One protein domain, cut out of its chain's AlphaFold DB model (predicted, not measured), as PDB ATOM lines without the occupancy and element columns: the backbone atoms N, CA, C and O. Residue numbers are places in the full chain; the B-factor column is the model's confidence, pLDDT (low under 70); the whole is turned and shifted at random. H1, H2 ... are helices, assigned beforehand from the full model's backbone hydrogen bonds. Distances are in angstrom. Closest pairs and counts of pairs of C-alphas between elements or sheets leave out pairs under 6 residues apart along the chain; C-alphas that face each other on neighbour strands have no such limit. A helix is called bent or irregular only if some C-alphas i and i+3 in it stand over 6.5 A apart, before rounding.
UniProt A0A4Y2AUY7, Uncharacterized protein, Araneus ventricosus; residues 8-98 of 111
ATOM      1  N   SER A   8      35.554  44.766 -51.928       53.78
ATOM      2  CA  SER A   8      35.680  45.654 -50.764       53.78
ATOM      3  C   SER A   8      34.903  46.963 -50.949       53.78
ATOM      4  O   SER A   8      34.217  47.431 -50.037       53.78
ATOM      5  N   ALA A   9      34.943  47.538 -52.156       53.75
ATOM      6  CA  ALA A   9      34.171  48.737 -52.487       53.75
ATOM      7  C   ALA A   9      32.653  48.479 -52.477       53.75
ATOM      8  O   ALA A   9      31.872  49.341 -52.065       53.75
ATOM      9  N   LEU A  10      32.228  47.286 -52.909       56.50
ATOM     10  CA  LEU A  10      30.827  46.870 -52.875       56.50
ATOM     11  C   LEU A  10      30.347  46.656 -51.433       56.50
ATOM     12  O   LEU A  10      29.294  47.172 -51.061       56.50
ATOM     13  N   PHE A  11      31.155  46.006 -50.594       59.38
ATOM     14  CA  PHE A  11      30.872  45.845 -49.168       59.38
ATOM     15  C   PHE A  11      30.719  47.189 -48.444       59.38
ATOM     16  O   PHE A  11      29.796  47.360 -47.650       59.38
ATOM     17  N   ASN A  12      31.562  48.179 -48.757       65.94
ATOM     18  CA  ASN A  12      31.450  49.513 -48.161       65.94
ATOM     19  C   ASN A  12      30.167  50.248 -48.600       65.94
ATOM     20  O   ASN A  12      29.497  50.884 -47.787       65.94
ATOM     21  N   CYS A  13      29.774  50.112 -49.870       64.38
ATOM     22  CA  CYS A  13      28.511  50.653 -50.381       64.38
ATOM     23  C   CYS A  13      27.295  50.030 -49.673       64.38
ATOM     24  O   CYS A  13      26.386  50.741 -49.238       64.38
ATOM     25  N   VAL A  14      27.304  48.704 -49.505       67.44
ATOM     26  CA  VAL A  14      26.256  47.970 -48.785       67.44
ATOM     27  C   VAL A  14      26.223  48.378 -47.311       67.44
ATOM     28  O   VAL A  14      25.142  48.637 -46.794       67.44
ATOM     29  N   LYS A  15      27.381  48.533 -46.654       72.88
ATOM     30  CA  LYS A  15      27.479  49.030 -45.271       72.88
ATOM     31  C   LYS A  15      26.860  50.414 -45.097       72.88
ATOM     32  O   LYS A  15      26.098  50.622 -44.158       72.88
ATOM     33  N   LEU A  16      27.158  51.357 -45.990       78.19
ATOM     34  CA  LEU A  16      26.606  52.711 -45.905       78.19
ATOM     35  C   LEU A  16      25.087  52.717 -46.098       78.19
ATOM     36  O   LEU A  16      24.382  53.342 -45.308       78.19
ATOM     37  N   LYS A  17      24.578  51.979 -47.091       73.38
ATOM     38  CA  LYS A  17      23.130  51.818 -47.285       73.38
ATOM     39  C   LYS A  17      22.472  51.147 -46.087       73.38
ATOM     40  O   LYS A  17      21.435  51.608 -45.640       73.38
ATOM     41  N   PHE A  18      23.102  50.116 -45.531       75.38
ATOM     42  CA  PHE A  18      22.625  49.436 -44.334       75.38
ATOM     43  C   PHE A  18      22.470  50.400 -43.154       75.38
ATOM     44  O   PHE A  18      21.394  50.483 -42.570       75.38
ATOM     45  N   LEU A  19      23.508  51.184 -42.851       80.19
ATOM     46  CA  LEU A  19      23.480  52.169 -41.765       80.19
ATOM     47  C   LEU A  19      22.431  53.267 -41.996       80.19
ATOM     48  O   LEU A  19      21.761  53.683 -41.053       80.19
ATOM     49  N   GLN A  20      22.264  53.725 -43.240       80.19
ATOM     50  CA  GLN A  20      21.242  54.713 -43.597       80.19
ATOM     51  C   GLN A  20      19.825  54.156 -43.428       80.19
ATOM     52  O   GLN A  20      18.987  54.804 -42.805       80.19
ATOM     53  N   THR A  21      19.558  52.952 -43.937       75.06
ATOM     54  CA  THR A  21      18.249  52.305 -43.795       75.06
ATOM     55  C   THR A  21      17.938  52.026 -42.326       75.06
ATOM     56  O   THR A  21      16.816  52.264 -41.890       75.06
ATOM     57  N   LEU A  22      18.937  51.609 -41.543       77.81
ATOM     58  CA  LEU A  22      18.800  51.380 -40.107       77.81
ATOM     59  C   LEU A  22      18.441  52.666 -39.349       77.81
ATOM     60  O   LEU A  22      17.547  52.657 -38.512       77.81
ATOM     61  N   LYS A  23      19.096  53.789 -39.672       80.81
ATOM     62  CA  LYS A  23      18.804  55.094 -39.057       80.81
ATOM     63  C   LYS A  23      17.381  55.582 -39.357       80.81
ATOM     64  O   LYS A  23      16.794  56.282 -38.540       80.81
ATOM     65  N   ASN A  24      16.846  55.232 -40.523       79.12
ATOM     66  CA  ASN A  24      15.548  55.710 -40.994       79.12
ATOM     67  C   ASN A  24      14.383  54.770 -40.639       79.12
ATOM     68  O   ASN A  24      13.234  55.107 -40.916       79.12
ATOM     69  N   ASN A  25      14.654  53.598 -40.059       76.31
ATOM     70  CA  ASN A  25      13.639  52.595 -39.763       76.31
ATOM     71  C   ASN A  25      13.884  51.970 -38.379       76.31
ATOM     72  O   ASN A  25      14.731  51.097 -38.199       76.31
ATOM     73  N   ASN A  26      13.094  52.405 -37.397       78.19
ATOM     74  CA  ASN A  26      13.206  51.932 -36.017       78.19
ATOM     75  C   ASN A  26      12.832  50.452 -35.844       78.19
ATOM     76  O   ASN A  26      13.291  49.816 -34.898       78.19
ATOM     77  N   ASP A  27      12.043  49.874 -36.749       77.62
ATOM     78  CA  ASP A  27      11.723  48.446 -36.691       77.62
ATOM     79  C   ASP A  27      12.902  47.588 -37.163       77.62
ATOM     80  O   ASP A  27      13.115  46.494 -36.645       77.62
ATOM     81  N   LEU A  28      13.742  48.124 -38.055       76.25
ATOM     82  CA  LEU A  28      15.012  47.508 -38.443       76.25
ATOM     83  C   LEU A  28      16.020  47.463 -37.284       76.25
ATOM     84  O   LEU A  28      16.762  46.488 -37.162       76.25
ATOM     85  N   LEU A  29      16.016  48.471 -36.402       79.50
ATOM     86  CA  LEU A  29      16.841  48.480 -35.187       79.50
ATOM     87  C   LEU A  29      16.481  47.324 -34.249       79.50
ATOM     88  O   LEU A  29      17.382  46.636 -33.773       79.50
ATOM     89  N   LYS A  30      15.191  47.033 -34.061       79.75
ATOM     90  CA  LYS A  30      14.746  45.902 -33.229       79.75
ATOM     91  C   LYS A  30      15.237  44.561 -33.773       79.75
ATOM     92  O   LYS A  30      15.684  43.715 -33.007       79.75
ATOM     93  N   VAL A  31      15.260  44.364 -35.097       77.88
ATOM     94  CA  VAL A  31      15.809  43.113 -35.662       77.88
ATOM     95  C   VAL A  31      17.333  43.033 -35.531       77.88
ATOM     96  O   VAL A  31      17.876  41.934 -35.494       77.88
ATOM     97  N   THR A  32      18.050  44.153 -35.359       80.69
ATOM     98  CA  THR A  32      19.480  44.080 -35.007       80.69
ATOM     99  C   THR A  32      19.741  43.549 -33.597       80.69
ATOM    100  O   THR A  32      20.825  43.024 -33.348       80.69
ATOM    101  N   GLU A  33      18.764  43.621 -32.690       85.44
ATOM    102  CA  GLU A  33      18.873  43.037 -31.347       85.44
ATOM    103  C   GLU A  33      18.837  41.507 -31.388       85.44
ATOM    104  O   GLU A  33      19.515  40.863 -30.593       85.44
ATOM    105  N   ILE A  34      18.156  40.923 -32.378       85.94
ATOM    106  CA  ILE A  34      18.096  39.468 -32.605       85.94
ATOM    107  C   ILE A  34      19.499  38.900 -32.845       85.94
ATOM    108  O   ILE A  34      19.838  37.856 -32.302       85.94
ATOM    109  N   PHE A  35      20.352  39.616 -33.587       84.31
ATOM    110  CA  PHE A  35      21.746  39.207 -33.811       84.31
ATOM    111  C   PHE A  35      22.652  39.407 -32.591       84.31
ATOM    112  O   PHE A  35      23.748  38.854 -32.548       84.31
ATOM    113  N   LYS A  36      22.239  40.237 -31.627       86.69
ATOM    114  CA  LYS A  36      22.992  40.500 -30.393       86.69
ATOM    115  C   LYS A  36      22.570  39.590 -29.246       86.69
ATOM    116  O   LYS A  36      23.306  39.495 -28.270       86.69
ATOM    117  N   ASN A  37      21.394  38.974 -29.342       88.81
ATOM    118  CA  ASN A  37      20.856  38.111 -28.309       88.81
ATOM    119  C   ASN A  37      21.501  36.712 -28.394       88.81
ATOM    120  O   ASN A  37      21.260  36.005 -29.375       88.81
ATOM    121  N   PRO A  38      22.299  36.293 -27.393       86.56
ATOM    122  CA  PRO A  38      22.922  34.972 -27.389       86.56
ATOM    123  C   PRO A  38      21.910  33.829 -27.224       86.56
ATOM    124  O   PRO A  38      22.206  32.707 -27.625       86.56
ATOM    125  N   ASP A  39      20.719  34.113 -26.691       92.56
ATOM    126  CA  ASP A  39      19.658  33.124 -26.464       92.56
ATOM    127  C   ASP A  39      18.756  32.933 -27.696       92.56
ATOM    128  O   ASP A  39      17.767  32.195 -27.660       92.56
ATOM    129  N   MET A  40      19.056  33.624 -28.800       90.81
ATOM    130  CA  MET A  40      18.259  33.542 -30.015       90.81
ATOM    131  C   MET A  40      18.452  32.200 -30.722       90.81
ATOM    132  O   MET A  40      19.569  31.702 -30.863       90.81
ATOM    133  N   THR A  41      17.363  31.637 -31.245       93.00
ATOM    134  CA  THR A  41      17.443  30.391 -32.009       93.00
ATOM    135  C   THR A  41      18.084  30.615 -33.387       93.00
ATOM    136  O   THR A  41      17.870  31.667 -34.008       93.00
ATOM    137  N   PRO A  42      18.829  29.627 -33.920       88.81
ATOM    138  CA  PRO A  42      19.406  29.706 -35.261       88.81
ATOM    139  C   PRO A  42      18.365  29.999 -36.348       88.81
ATOM    140  O   PRO A  42      18.628  30.761 -37.275       88.81
ATOM    141  N   GLU A  43      17.159  29.447 -36.220       88.12
ATOM    142  CA  GLU A  43      16.073  29.606 -37.189       88.12
ATOM    143  C   GLU A  43      15.594  31.055 -37.261       88.12
ATOM    144  O   GLU A  43      15.352  31.571 -38.350       88.12
ATOM    145  N   ALA A  44      15.501  31.736 -36.117       85.50
ATOM    146  CA  ALA A  44      15.109  33.138 -36.071       85.50
ATOM    147  C   ALA A  44      16.196  34.053 -36.648       85.50
ATOM    148  O   ALA A  44      15.889  34.997 -37.378       85.50
ATOM    149  N   VAL A  45      17.470  33.746 -36.383       85.75
ATOM    150  CA  VAL A  45      18.603  34.464 -36.986       85.75
ATOM    151  C   VAL A  45      18.594  34.298 -38.508       85.75
ATOM    152  O   VAL A  45      18.792  35.272 -39.235       85.75
ATOM    153  N   VAL A  46      18.313  33.089 -39.004       84.50
ATOM    154  CA  VAL A  46      18.180  32.811 -40.441       84.50
ATOM    155  C   VAL A  46      16.973  33.533 -41.043       84.50
ATOM    156  O   VAL A  46      17.107  34.149 -42.101       84.50
ATOM    157  N   ASP A  47      15.806  33.508 -40.392       83.50
ATOM    158  CA  ASP A  47      14.602  34.195 -40.874       83.50
ATOM    159  C   ASP A  47      14.832  35.707 -40.995       83.50
ATOM    160  O   ASP A  47      14.648  36.267 -42.082       83.50
ATOM    161  N   VAL A  48      15.331  36.378 -39.947       81.81
ATOM    162  CA  VAL A  48      15.573  37.826 -40.063       81.81
ATOM    163  C   VAL A  48      16.774  38.139 -40.946       81.81
ATOM    164  O   VAL A  48      16.744  39.139 -41.661       81.81
ATOM    165  N   GLY A  49      17.780  37.262 -41.006       81.62
ATOM    166  CA  GLY A  49      18.884  37.343 -41.964       81.62
ATOM    167  C   GLY A  49      18.421  37.306 -43.423       81.62
ATOM    168  O   GLY A  49      18.995  37.995 -44.264       81.62
ATOM    169  N   ASN A  50      17.339  36.583 -43.723       78.81
ATOM    170  CA  ASN A  50      16.730  36.550 -45.054       78.81
ATOM    171  C   ASN A  50      15.831  37.766 -45.333       78.81
ATOM    172  O   ASN A  50      15.766  38.231 -46.474       78.81
ATOM    173  N   ARG A  51      15.152  38.307 -44.313       78.00
ATOM    174  CA  ARG A  51      14.267  39.484 -44.440       78.00
ATOM    175  C   ARG A  51      15.030  40.807 -44.488       78.00
ATOM    176  O   ARG A  51      14.600  41.748 -45.153       78.00
ATOM    177  N   LEU A  52      16.178  40.884 -43.821       79.38
ATOM    178  CA  LEU A  52      16.979  42.097 -43.689       79.38
ATOM    179  C   LEU A  52      17.445  42.661 -45.048       79.38
ATOM    180  O   LEU A  52      17.215  43.845 -45.293       79.38
ATOM    181  N   PRO A  53      18.000  41.864 -45.987       76.44
ATOM    182  CA  PRO A  53      18.322  42.341 -47.329       76.44
ATOM    183  C   PRO A  53      17.103  42.856 -48.091       76.44
ATOM    184  O   PRO A  53      17.214  43.830 -48.827       76.44
ATOM    185  N   VAL A  54      15.932  42.243 -47.905       78.06
ATOM    186  CA  VAL A  54      14.696  42.687 -48.557       78.06
ATOM    187  C   VAL A  54      14.273  44.069 -48.050       78.06
ATOM    188  O   VAL A  54      13.901  44.937 -48.840       78.06
ATOM    189  N   ALA A  55      14.434  44.323 -46.753       76.94
ATOM    190  CA  ALA A  55      14.185  45.634 -46.170       76.94
ATOM    191  C   ALA A  55      15.136  46.721 -46.689       76.94
ATOM    192  O   ALA A  55      14.734  47.873 -46.851       76.94
ATOM    193  N   LEU A  56      16.375  46.360 -47.041       75.62
ATOM    194  CA  LEU A  56      17.315  47.280 -47.696       75.62
ATOM    195  C   LEU A  56      16.858  47.711 -49.096       75.62
ATOM    196  O   LEU A  56      17.288  48.762 -49.571       75.62
ATOM    197  N   TYR A  57      15.969  46.945 -49.734       74.00
ATOM    198  CA  TYR A  57      15.298  47.332 -50.978       74.00
ATOM    199  C   TYR A  57      14.025  48.166 -50.756       74.00
ATOM    200  O   TYR A  57      13.361  48.511 -51.730       74.00
ATOM    201  N   GLY A  58      13.700  48.525 -49.507       75.62
ATOM    202  CA  GLY A  58      12.571  49.392 -49.156       75.62
ATOM    203  C   GLY A  58      11.268  48.659 -48.831       75.62
ATOM    204  O   GLY A  58      10.224  49.298 -48.739       75.62
ATOM    205  N   TYR A  59      11.307  47.338 -48.661       78.44
ATOM    206  CA  TYR A  59      10.142  46.540 -48.272       78.44
ATOM    207  C   TYR A  59      10.012  46.438 -46.746       78.44
ATOM    208  O   TYR A  59      10.993  46.575 -46.016       78.44
ATOM    209  N   SER A  60       8.800  46.187 -46.249       75.44
ATOM    210  CA  SER A  60       8.588  45.962 -44.816       75.44
ATOM    211  C   SER A  60       9.073  44.569 -44.394       75.44
ATOM    212  O   SER A  60       8.903  43.599 -45.122       75.44
ATOM    213  N   ILE A  61       9.649  44.457 -43.194       73.06
ATOM    214  CA  ILE A  61      10.073  43.172 -42.599       73.06
ATOM    215  C   ILE A  61       8.882  42.372 -42.056       73.06
ATOM    216  O   ILE A  61       8.941  41.143 -41.947       73.06
ATOM    217  N   THR A  62       7.804  43.071 -41.698       69.69
ATOM    218  CA  THR A  62       6.669  42.516 -40.949       69.69
ATOM    219  C   THR A  62       5.569  41.950 -41.842       69.69
ATOM    220  O   THR A  62       4.703  41.230 -41.354       69.69
ATOM    221  N   THR A  63       5.592  42.240 -43.144       64.88
ATOM    222  CA  THR A  63       4.542  41.826 -44.084       64.88
ATOM    223  C   THR A  63       4.860  40.479 -44.728       64.88
ATOM    224  O   THR A  63       5.974  40.264 -45.204       64.88
ATOM    225  N   SER A  64       3.882  39.572 -44.799       63.66
ATOM    226  CA  SER A  64       4.018  38.286 -45.508       63.66
ATOM    227  C   SER A  64       4.124  38.444 -47.026       63.66
ATOM    228  O   SER A  64       4.679  37.575 -47.688       63.66
ATOM    229  N   ASP A  65       3.657  39.570 -47.571       65.75
ATOM    230  CA  ASP A  65       3.658  39.862 -49.017       65.75
ATOM    231  C   ASP A  65       5.030  40.310 -49.542       65.75
ATOM    232  O   ASP A  65       5.179  40.826 -50.654       65.75
ATOM    233  N   THR A  66       6.059  40.133 -48.720       68.50
ATOM    234  CA  THR A  66       7.422  40.534 -49.018       68.50
ATOM    235  C   THR A  66       8.000  39.634 -50.116       68.50
ATOM    236  O   THR A  66       8.046  38.413 -49.952       68.50
ATOM    237  N   PRO A  67       8.459  40.195 -51.252       74.62
ATOM    238  CA  PRO A  67       9.002  39.394 -52.340       74.62
ATOM    239  C   PRO A  67      10.259  38.647 -51.889       74.62
ATOM    240  O   PRO A  67      11.074  39.171 -51.128       74.62
ATOM    241  N   SER A  68      10.450  37.432 -52.408       78.06
ATOM    242  CA  SER A  68      11.662  36.667 -52.118       78.06
ATOM    243  C   SER A  68      12.908  37.436 -52.559       78.06
ATOM    244  O   SER A  68      12.910  38.128 -53.584       78.06
ATOM    245  N   LEU A  69      14.004  37.265 -51.816       74.62
ATOM    246  CA  LEU A  69      15.284  37.890 -52.148       74.62
ATOM    247  C   LEU A  69      15.719  37.566 -53.587       74.62
ATOM    248  O   LEU A  69      16.180  38.443 -54.309       74.62
ATOM    249  N   ASN A  70      15.472  36.336 -54.047       78.94
ATOM    250  CA  ASN A  70      15.758  35.921 -55.421       78.94
ATOM    251  C   ASN A  70      14.958  36.723 -56.460       78.94
ATOM    252  O   ASN A  70      15.512  37.103 -57.491       78.94
ATOM    253  N   ASN A  71      13.677  37.018 -56.198       80.81
ATOM    254  CA  ASN A  71      12.863  37.844 -57.094       80.81
ATOM    255  C   ASN A  71      13.401  39.279 -57.179       80.81
ATOM    256  O   ASN A  71      13.440  39.863 -58.264       80.81
ATOM    257  N   LEU A  72      13.852  39.830 -56.049       76.56
ATOM    258  CA  LEU A  72      14.464  41.157 -55.987       76.56
ATOM    259  C   LEU A  72      15.793  41.202 -56.736       76.56
ATOM    260  O   LEU A  72      15.979  42.076 -57.582       76.56
ATOM    261  N   CYS A  73      16.673  40.225 -56.507       73.94
ATOM    262  CA  CYS A  73      17.943  40.099 -57.218       73.94
ATOM    263  C   CYS A  73      17.730  40.002 -58.732       73.94
ATOM    264  O   CYS A  73      18.385  40.711 -59.493       73.94
ATOM    265  N   TYR A  74      16.770  39.185 -59.173       77.12
ATOM    266  CA  TYR A  74      16.435  39.049 -60.588       77.12
ATOM    267  C   TYR A  74      15.932  40.368 -61.193       77.12
ATOM    268  O   TYR A  74      16.380  40.770 -62.267       77.12
ATOM    269  N   LYS A  75      15.057  41.099 -60.492       77.06
ATOM    270  CA  LYS A  75      14.576  42.418 -60.938       77.06
ATOM    271  C   LYS A  75      15.707  43.441 -61.044       77.06
ATOM    272  O   LYS A  75      15.754  44.186 -62.024       77.06
ATOM    273  N   CYS A  76      16.607  43.481 -60.064       72.75
ATOM    274  CA  CYS A  76      17.772  44.364 -60.089       72.75
ATOM    275  C   CYS A  76      18.713  44.011 -61.247       72.75
ATOM    276  O   CYS A  76      19.116  44.906 -61.989       72.75
ATOM    277  N   TYR A  77      18.973  42.717 -61.468       73.00
ATOM    278  CA  TYR A  77      19.755  42.229 -62.602       73.00
ATOM    279  C   TYR A  77      19.147  42.688 -63.929       73.00
ATOM    280  O   TYR A  77      19.809  43.394 -64.684       73.00
ATOM    281  N   MET A  78      17.865  42.399 -64.169       77.50
ATOM    282  CA  MET A  78      17.182  42.797 -65.402       77.50
ATOM    283  C   MET A  78      17.258  44.314 -65.613       77.50
ATOM    284  O   MET A  78      17.693  44.764 -66.669       77.50
ATOM    285  N   LYS A  79      16.945  45.126 -64.595       71.81
ATOM    286  CA  LYS A  79      17.068  46.592 -64.694       71.81
ATOM    287  C   LYS A  79      18.488  47.048 -65.026       71.81
ATOM    288  O   LYS A  79      18.659  47.999 -65.782       71.81
ATOM    289  N   SER A  80      19.508  46.409 -64.462       64.44
ATOM    290  CA  SER A  80      20.901  46.776 -64.720       64.44
ATOM    291  C   SER A  80      21.371  46.382 -66.124       64.44
ATOM    292  O   SER A  80      22.066  47.167 -66.763       64.44
ATOM    293  N   SER A  81      20.938  45.225 -66.630       64.81
ATOM    294  CA  SER A  81      21.405  44.647 -67.896       64.81
ATOM    295  C   SER A  81      20.865  45.359 -69.138       64.81
ATOM    296  O   SER A  81      21.543  45.385 -70.159       64.81
ATOM    297  N   PHE A  82      19.675  45.967 -69.068       66.12
ATOM    298  CA  PHE A  82      19.082  46.698 -70.203       66.12
ATOM    299  C   PHE A  82      19.380  48.204 -70.206       66.12
ATOM    300  O   PHE A  82      18.908  48.923 -71.088       66.12
ATOM    301  N   ASN A  83      20.163  48.710 -69.250       59.62
ATOM    302  CA  ASN A  83      20.569  50.112 -69.262       59.62
ATOM    303  C   ASN A  83      21.661  50.344 -70.318       59.62
ATOM    304  O   ASN A  83      22.767  49.822 -70.220       59.62
ATOM    305  N   LYS A  84      21.345  51.169 -71.326       60.03
ATOM    306  CA  LYS A  84      22.206  51.472 -72.488       60.03
ATOM    307  C   LYS A  84      23.548  52.117 -72.105       60.03
ATOM    308  O   LYS A  84      24.512  52.010 -72.853       60.03
ATOM    309  N   SER A  85      23.625  52.748 -70.930       57.78
ATOM    310  CA  SER A  85      24.887  53.088 -70.271       57.78
ATOM    311  C   SER A  85      25.241  51.972 -69.287       57.78
ATOM    312  O   SER A  85      24.751  51.959 -68.153       57.78
ATOM    313  N   SER A  86      26.077  51.032 -69.714       50.22
ATOM    314  CA  SER A  86      26.621  49.940 -68.903       50.22
ATOM    315  C   SER A  86      27.606  50.459 -67.847       50.22
ATOM    316  O   SER A  86      28.772  50.079 -67.787       50.22
ATOM    317  N   ASN A  87      27.150  51.345 -66.962       54.69
ATOM    318  CA  ASN A  87      27.870  51.600 -65.730       54.69
ATOM    319  C   ASN A  87      27.777  50.320 -64.896       54.69
ATOM    320  O   ASN A  87      26.755  50.049 -64.269       54.69
ATOM    321  N   MET A  88      28.864  49.548 -64.860       52.41
ATOM    322  CA  MET A  88      29.058  48.391 -63.970       52.41
ATOM    323  C   MET A  88      28.728  48.713 -62.497       52.41
ATOM    324  O   MET A  88      28.438  47.822 -61.702       52.41
ATOM    325  N   ALA A  89      28.701  49.999 -62.127       49.59
ATOM    326  CA  ALA A  89      28.213  50.496 -60.844       49.59
ATOM    327  C   ALA A  89      26.727  50.180 -60.555       49.59
ATOM    328  O   ALA A  89      26.341  50.139 -59.389       49.59
ATOM    329  N   SER A  90      25.894  49.913 -61.565       50.94
ATOM    330  CA  SER A  90      24.492  49.510 -61.378       50.94
ATOM    331  C   SER A  90      24.363  48.065 -60.883       50.94
ATOM    332  O   SER A  90      23.479  47.777 -60.076       50.94
ATOM    333  N   LEU A  91      25.291  47.174 -61.264       52.66
ATOM    334  CA  LEU A  91      25.382  45.803 -60.729       52.66
ATOM    335  C   LEU A  91      25.790  45.783 -59.253       52.66
ATOM    336  O   LEU A  91      25.443  44.864 -58.521       52.66
ATOM    337  N   ARG A  92      26.455  46.846 -58.789       52.00
ATOM    338  CA  ARG A  92      26.846  47.065 -57.387       52.00
ATOM    339  C   ARG A  92      25.654  47.167 -56.425       52.00
ATOM    340  O   ARG A  92      25.851  47.162 -55.214       52.00
ATOM    341  N   SER A  93      24.440  47.330 -56.958       50.28
ATOM    342  CA  SER A  93      23.187  47.368 -56.197       50.28
ATOM    343  C   SER A  93      22.519  46.002 -56.035       50.28
ATOM    344  O   SER A  93      21.597  45.891 -55.229       50.28
ATOM    345  N   CYS A  94      22.973  44.978 -56.762       51.78
ATOM    346  CA  CYS A  94      22.621  43.592 -56.487       51.78
ATOM    347  C   CYS A  94      23.519  43.088 -55.351       51.78
ATOM    348  O   CYS A  94      24.718  43.390 -55.354       51.78
ATOM    349  N   PRO A  95      23.000  42.309 -54.389       50.72
ATOM    350  CA  PRO A  95      23.867  41.616 -53.458       50.72
ATOM    351  C   PRO A  95      24.705  40.648 -54.305       50.72
ATOM    352  O   PRO A  95      24.170  40.075 -55.262       50.72
ATOM    353  N   PRO A  96      25.994  40.439 -54.002       50.91
ATOM    354  CA  PRO A  96      26.698  39.313 -54.571       50.91
ATOM    355  C   PRO A  96      25.958  38.085 -54.048       50.91
ATOM    356  O   PRO A  96      26.073  37.724 -52.879       50.91
ATOM    357  N   THR A  97      25.116  37.477 -54.880       47.69
ATOM    358  CA  THR A  97      24.715  36.098 -54.648       47.69
ATOM    359  C   THR A  97      26.025  35.351 -54.558       47.69
ATOM    360  O   THR A  97      26.717  35.255 -55.568       47.69
ATOM    361  N   PHE A  98      26.384  34.860 -53.370       40.53
ATOM    362  CA  PHE A  98      27.256  33.702 -53.297       40.53
ATOM    363  C   PHE A  98      26.563  32.667 -54.181       40.53
ATOM    364  O   PHE A  98      25.448  32.244 -53.842       40.53
TER     365      PHE A  98
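Overview. This is residues 8 to 98 of the 111 residues of an uncharacterized protein of Araneus ventricosus (UniProt A0A4Y2AUY7). Two helical hairpins, H2 with H3 and H4 with H5, sit roughly end to end along the longest axis, their turns pointing to opposite ends, and H1 runs along one side from near H5 to a corner with H2. H4 starts beside the later part of H3 and runs on the same way. The printed part has 91 residues with five named helices, H1 to H5 in order, and no named strand; the class is all helix. It is only just compact, close to loose, with a radius of gyration of the C-alphas of 14.5 A, and elongated, spanning 49 by 27 by 25 A.

Arrangement. H1, residues 8 to 24, touches H2, residues 26 to 34, only at the corner by their tight link, with the C-alphas of Leu 22 and Leu 28 closest at 5.7 A; they run opposite ways at a steep tilt of 62 degrees. H1 only just touches H3, residues 42 to 56, with 3 pairs of C-alphas within 8 A, residues 17 to 21 meeting residue 56 alone; the closest C-alphas are those of Thr 21 and Leu 56, 6.4 A, and the lines are about perpendicular at 90 degrees. H2 and H3 touch as a helical hairpin, opposite ways at a shallow tilt of 28 degrees, closest at the C-alphas of Ile 34 and Val 45, 6.7 A. H3 is the hub, touching three other helices. Its residues 50 to 54 touch residues 69 to 72 of H4, residues 69 to 81, the same way at a shallow tilt of 30 degrees, with the C-alphas of Val 54 and Leu 69 closest at 6.0 A. H4, with residues 76 to 80, touches H5, residues 88 to 93, in a second helical hairpin, opposite ways at a shallow tilt of 20 degrees; the closest C-alphas are those of Ser 80 and Ser 90, 5.6 A. H1 and H5 are close but not clearly touching, with the C-alphas of Leu 10 and Arg 92 6.0 A apart. H1 and H4 are apart, and so are H3 and H5. Every O i to N i+4 pair is within hydrogen-bond range in H1 and H4; the counts are 4 of 5 in H2, 9 of 11 in H3 and 0 of 2 in H5, where 3 of 3 O i to N i+3 pairs are within range.

Along the chain. H1 begins at C-alpha 8, (35.680, 45.654, -50.764), and is 24.5 A long from first to last C-alpha. H2 measures 13.8 A. H3 measures 21.6 A from C-alpha 42, (19.406, 29.706, -35.261), and is neither bent nor irregular, but only just: C-alphas 50 and 53 are 6.4 A apart. H4 measures 18.2 A. H5 measures 9.8 A and ends at C-alpha 93, (23.187, 47.368, -56.197).

Size, cuts and confidence. The C-alphas of Asp 39 and Lys 84, 49.6 A apart, are the two farthest apart; residues 38 to 43, of which 42 and 43 belong to H3, and residues 82 to 87 stand free. The link from H3 to H4, residues 57 to 68, is long. The printed part has no cut. The mean pLDDT of the printed part is 72.1, with residues 8 to 14, 62 to 66 and 80 to 98 under 70.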